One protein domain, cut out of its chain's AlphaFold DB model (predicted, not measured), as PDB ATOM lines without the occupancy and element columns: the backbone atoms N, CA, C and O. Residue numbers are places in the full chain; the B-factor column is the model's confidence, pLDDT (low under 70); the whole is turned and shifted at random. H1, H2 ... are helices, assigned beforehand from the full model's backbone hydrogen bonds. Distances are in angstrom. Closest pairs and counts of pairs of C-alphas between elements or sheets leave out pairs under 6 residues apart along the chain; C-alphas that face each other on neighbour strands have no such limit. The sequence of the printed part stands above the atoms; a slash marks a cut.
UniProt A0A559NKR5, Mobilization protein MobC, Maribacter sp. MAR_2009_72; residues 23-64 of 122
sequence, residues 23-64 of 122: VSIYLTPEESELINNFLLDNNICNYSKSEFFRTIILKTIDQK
ATOM      1  N   VAL A  23     151.096 130.241 196.031       84.06
ATOM      2  CA  VAL A  23     150.354 129.029 195.678       84.06
ATOM      3  C   VAL A  23     151.321 128.107 194.944       84.06
ATOM      4  O   VAL A  23     151.939 128.523 193.964       84.06
ATOM      5  N   SER A  24     151.469 126.878 195.431       87.69
ATOM      6  CA  SER A  24     152.338 125.852 194.850       87.69
ATOM      7  C   SER A  24     151.513 124.664 194.375       87.69
ATOM      8  O   SER A  24     150.608 124.221 195.079       87.69
ATOM      9  N   ILE A  25     151.868 124.127 193.210       87.00
ATOM     10  CA  ILE A  25     151.294 122.906 192.643       87.00
ATOM     11  C   ILE A  25     152.422 121.921 192.342       87.00
ATOM     12  O   ILE A  25     153.492 122.327 191.884       87.00
ATOM     13  N   TYR A  26     152.187 120.645 192.626       91.88
ATOM     14  CA  TYR A  26     153.093 119.564 192.251       91.88
ATOM     15  C   TYR A  26     152.690 119.033 190.883       91.88
ATOM     16  O   TYR A  26     151.501 118.877 190.619       91.88
ATOM     17  N   LEU A  27     153.683 118.784 190.037       90.88
ATOM     18  CA  LEU A  27     153.511 118.273 188.684       90.88
ATOM     19  C   LEU A  27     154.431 117.074 188.490       90.88
ATOM     20  O   LEU A  27     155.546 117.051 189.022       90.88
ATOM     21  N   THR A  28     153.992 116.109 187.696       95.44
ATOM     22  CA  THR A  28     154.882 115.083 187.155       95.44
ATOM     23  C   THR A  28     155.834 115.698 186.113       95.44
ATOM     24  O   THR A  28     155.592 116.806 185.612       95.44
ATOM     25  N   PRO A  29     156.939 115.011 185.758       94.38
ATOM     26  CA  PRO A  29     157.816 115.463 184.677       94.38
ATOM     27  C   PRO A  29     157.067 115.678 183.354       94.38
ATOM     28  O   PRO A  29     157.268 116.698 182.701       94.38
ATOM     29  N   GLU A  30     156.151 114.768 183.019       92.62
ATOM     30  CA  GLU A  30     155.332 114.807 181.801       92.62
ATOM     31  C   GLU A  30     154.377 116.009 181.792       92.62
ATOM     32  O   GLU A  30     154.295 116.740 180.806       92.62
ATOM     33  N   GLU A  31     153.695 116.284 182.909       89.19
ATOM     34  CA  GLU A  31     152.807 117.448 183.039       89.19
ATOM     35  C   GLU A  31     153.577 118.767 182.906       89.19
ATOM     36  O   GLU A  31     153.128 119.705 182.242       89.19
ATOM     37  N   SER A  32     154.762 118.835 183.515       88.81
ATOM     38  CA  SER A  32     155.651 119.992 183.408       88.81
ATOM     39  C   SER A  32     156.093 120.228 181.962       88.81
ATOM     40  O   SER A  32     156.090 121.369 181.492       88.81
ATOM     41  N   GLU A  33     156.445 119.161 181.244       90.19
ATOM     42  CA  GLU A  33     156.829 119.222 179.836       90.19
ATOM     43  C   GLU A  33     155.670 119.692 178.951       90.19
ATOM     44  O   GLU A  33     155.845 120.622 178.162       90.19
ATOM     45  N   LEU A  34     154.462 119.154 179.153       87.62
ATOM     46  CA  LEU A  34     153.255 119.583 178.439       87.62
ATOM     47  C   LEU A  34     152.986 121.084 178.600       87.62
ATOM     48  O   LEU A  34     152.708 121.773 177.618       87.62
ATOM     49  N   ILE A  35     153.104 121.613 179.823       86.62
ATOM     50  CA  ILE A  35     152.933 123.047 180.089       86.62
ATOM     51  C   ILE A  35     154.001 123.868 179.361       86.62
ATOM     52  O   ILE A  35     153.688 124.910 178.785       86.62
ATOM     53  N   ASN A  36     155.259 123.422 179.377       85.31
ATOM     54  CA  ASN A  36     156.343 124.136 178.702       85.31
ATOM     55  C   ASN A  36     156.125 124.179 177.188       85.31
ATOM     56  O   ASN A  36     156.229 125.255 176.601       85.31
ATOM     57  N   ASN A  37     155.760 123.049 176.585       85.50
ATOM     58  CA  ASN A  37     155.480 122.959 175.154       85.50
ATOM     59  C   ASN A  37     154.298 123.855 174.774       85.50
ATOM     60  O   ASN A  37     154.413 124.668 173.863       85.50
ATOM     61  N   PHE A  38     153.212 123.825 175.554       83.81
ATOM     62  CA  PHE A  38     152.065 124.704 175.328       83.81
ATOM     63  C   PHE A  38     152.447 126.194 175.353       83.81
ATOM     64  O   PHE A  38     151.984 126.969 174.513       83.81
ATOM     65  N   LEU A  39     153.285 126.615 176.306       81.62
ATOM     66  CA  LEU A  39     153.741 128.005 176.408       81.62
ATOM     67  C   LEU A  39     154.606 128.423 175.211       81.62
ATOM     68  O   LEU A  39     154.463 129.552 174.732       81.62
ATOM     69  N   LEU A  40     155.471 127.521 174.734       79.62
ATOM     70  CA  LEU A  40     156.313 127.731 173.554       79.62
ATOM     71  C   LEU A  40     155.463 127.854 172.283       79.62
ATOM     72  O   LEU A  40     155.569 128.853 171.573       79.62
ATOM     73  N   ASP A  41     154.564 126.897 172.045       78.69
ATOM     74  CA  ASP A  41     153.737 126.821 170.835       78.69
ATOM     75  C   ASP A  41     152.808 128.034 170.675       78.69
ATOM     76  O   ASP A  41     152.527 128.488 169.566       78.69
ATOM     77  N   ASN A  42     152.346 128.596 171.794       71.56
ATOM     78  CA  ASN A  42     151.440 129.743 171.804       71.56
ATOM     79  C   ASN A  42     152.173 131.098 171.860       71.56
ATOM     80  O   ASN A  42     151.527 132.125 172.079       71.56
ATOM     81  N   ASN A  43     153.501 131.127 171.673       67.12
ATOM     82  CA  ASN A  43     154.332 132.336 171.768       67.12
ATOM     83  C   ASN A  43     154.087 133.137 173.059       67.12
ATOM     84  O   ASN A  43     154.199 134.365 173.090       67.12
ATOM     85  N   ILE A  44     153.791 132.448 174.165       64.94
ATOM     86  CA  ILE A  44     153.566 133.068 175.478       64.94
ATOM     87  C   ILE A  44     154.922 133.345 176.163       64.94
ATOM     88  O   ILE A  44     155.052 133.338 177.383       64.94
ATOM     89  N   CYS A  45     155.963 133.632 175.375       52.59
ATOM     90  CA  CYS A  45     157.328 133.889 175.838       52.59
ATOM     91  C   CYS A  45     157.444 135.163 176.691       52.59
ATOM     92  O   CYS A  45     158.419 135.327 177.418       52.59
ATOM     93  N   ASN A  46     156.445 136.050 176.630       57.75
ATOM     94  CA  ASN A  46     156.420 137.294 177.400       57.75
ATOM     95  C   ASN A  46     155.755 137.162 178.778       57.75
ATOM     96  O   ASN A  46     155.845 138.098 179.569       57.75
ATOM     97  N   TYR A  47     155.102 136.035 179.085       61.47
ATOM     98  CA  TYR A  47     154.539 135.806 180.414       61.47
ATOM     99  C   TYR A  47     155.467 134.915 181.228       61.47
ATOM    100  O   TYR A  47     155.882 133.841 180.795       61.47
ATOM    101  N   SER A  48     155.732 135.312 182.470       75.75
ATOM    102  CA  SER A  48     156.268 134.357 183.439       75.75
ATOM    103  C   SER A  48     155.246 133.234 183.670       75.75
ATOM    104  O   SER A  48     154.039 133.487 183.681       75.75
ATOM    105  N   LYS A  49     155.697 131.995 183.922       79.81
ATOM    106  CA  LYS A  49     154.800 130.866 184.260       79.81
ATOM    107  C   LYS A  49     153.800 131.236 185.364       79.81
ATOM    108  O   LYS A  49     152.624 130.899 185.285       79.81
ATOM    109  N   SER A  50     154.262 131.987 186.364       82.62
ATOM    110  CA  SER A  50     153.429 132.495 187.459       82.62
ATOM    111  C   SER A  50     152.280 133.380 186.964       82.62
ATOM    112  O   SER A  50     151.147 133.244 187.419       82.62
ATOM    113  N   GLU A  51     152.548 134.269 186.011       82.50
ATOM    114  CA  GLU A  51     151.535 135.150 185.435       82.50
ATOM    115  C   GLU A  51     150.547 134.395 184.547       82.50
ATOM    116  O   GLU A  51     149.346 134.665 184.606       82.50
ATOM    117  N   PHE A  52     151.031 133.408 183.793       84.00
ATOM    118  CA  PHE A  52     150.189 132.511 183.008       84.00
ATOM    119  C   PHE A  52     149.190 131.754 183.893       84.00
ATOM    120  O   PHE A  52     147.979 131.889 183.709       84.00
ATOM    121  N   PHE A  53     149.677 131.037 184.913       85.56
ATOM    122  CA  PHE A  53     148.811 130.293 185.831       85.56
ATOM    123  C   PHE A  53     147.842 131.205 186.572       85.56
ATOM    124  O   PHE A  53     146.656 130.894 186.668       85.56
ATOM    125  N   ARG A  54     148.314 132.362 187.050       86.19
ATOM    126  CA  ARG A  54     147.449 133.342 187.714       86.19
ATOM    127  C   ARG A  54     146.328 133.810 186.790       86.19
ATOM    128  O   ARG A  54     145.186 133.888 187.223       86.19
ATOM    129  N   THR A  55     146.643 134.101 185.531       83.88
ATOM    130  CA  THR A  55     145.650 134.550 184.550       83.88
ATOM    131  C   THR A  55     144.593 133.480 184.309       83.88
ATOM    132  O   THR A  55     143.412 133.808 184.285       83.88
ATOM    133  N   ILE A  56     144.996 132.213 184.176       82.56
ATOM    134  CA  ILE A  56     144.055 131.098 184.019       82.56
ATOM    135  C   ILE A  56     143.171 130.966 185.255       82.56
ATOM    136  O   ILE A  56     141.954 131.009 185.128       82.56
ATOM    137  N   ILE A  57     143.766 130.866 186.447       84.56
ATOM    138  CA  ILE A  57     143.026 130.664 187.700       84.56
ATOM    139  C   ILE A  57     142.011 131.790 187.916       84.56
ATOM    140  O   ILE A  57     140.845 131.520 188.191       84.56
ATOM    141  N   LEU A  58     142.431 133.050 187.757       85.31
ATOM    142  CA  LEU A  58     141.552 134.197 187.972       85.31
ATOM    143  C   LEU A  58     140.441 134.282 186.924       85.31
ATOM    144  O   LEU A  58     139.300 134.533 187.296       85.31
ATOM    145  N   LYS A  59     140.743 134.030 185.641       81.81
ATOM    146  CA  LYS A  59     139.717 133.996 184.588       81.81
ATOM    147  C   LYS A  59     138.698 132.890 184.832       81.81
ATOM    148  O   LYS A  59     137.507 133.145 184.732       81.81
ATOM    149  N   THR A  60     139.150 131.696 185.206       79.50
ATOM    150  CA  THR A  60     138.264 130.572 185.522       79.50
ATOM    151  C   THR A  60     137.351 130.885 186.707       79.50
ATOM    152  O   THR A  60     136.164 130.574 186.664       79.50
ATOM    153  N   ILE A  61     137.880 131.509 187.768       83.00
ATOM    154  CA  ILE A  61     137.080 131.909 188.937       83.00
ATOM    155  C   ILE A  61     136.031 132.956 188.546       83.00
ATOM    156  O   ILE A  61     134.870 132.820 188.926       83.00
ATOM    157  N   ASP A  62     136.437 133.978 187.789       83.06
ATOM    158  CA  ASP A  62     135.567 135.072 187.346       83.06
ATOM    159  C   ASP A  62     134.434 134.570 186.438       83.06
ATOM    160  O   ASP A  62     133.262 134.876 186.651       83.06
ATOM    161  N   GLN A  63     134.771 133.713 185.474       77.94
ATOM    162  CA  GLN A  63     133.828 133.190 184.485       77.94
ATOM    163  C   GLN A  63     133.000 132.006 185.014       77.94
ATOM    164  O   GLN A  63     131.997 131.642 184.405       77.94
ATOM    165  N   LYS A  64     133.384 131.405 186.152       77.56
ATOM    166  CA  LYS A  64     132.825 130.150 186.700       77.56
ATOM    167  C   LYS A  64     132.845 128.970 185.719       77.56
ATOM    168  O   LYS A  64     132.139 127.984 185.922       77.56
TER     169      LYS A  64
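What this domain is: This is residues 23 to 64 of the 122 residues of the protein "Mobilization protein MobC" of Maribacter sp. MAR_2009_72 (UniProt A0A559NKR5). Two helices stand crosswise as a loose T: H1 makes the bar, and H2 points away from its side, joined by a loop that folds back. Residues 23 to 28 lead into H1. The printed part has 42 residues with two named helices, H1 then H2, and no named strand, so the class is all helix. It is only just loose, close to compact, with a radius of gyration of the C-alphas of 11.2 A and spans of 28 by 24 by 16 A.

How they stand to each other: Look first at H1, residues 29 to 41, then at H2, residues 49 to 63. They are only just apart, their closest C-alphas 8.4 A from each other. In both helices every O i to N i+4 pair is within hydrogen-bond range.

Where its parts are: Find C-alpha 29 at (157.816, 115.463, 184.677); from there H1 runs 18.4 A to C-alpha 41. H2 runs 21.1 A, ending at C-alpha 63 at (133.828, 133.190, 184.485).

The domain as a whole: The farthest C-alphas, those of Pro 29 and Gln 63, are 29.8 A apart. The printed part has no cut. The link is short, seven residues, and residues 43 to 47 in it are under 70 in pLDDT.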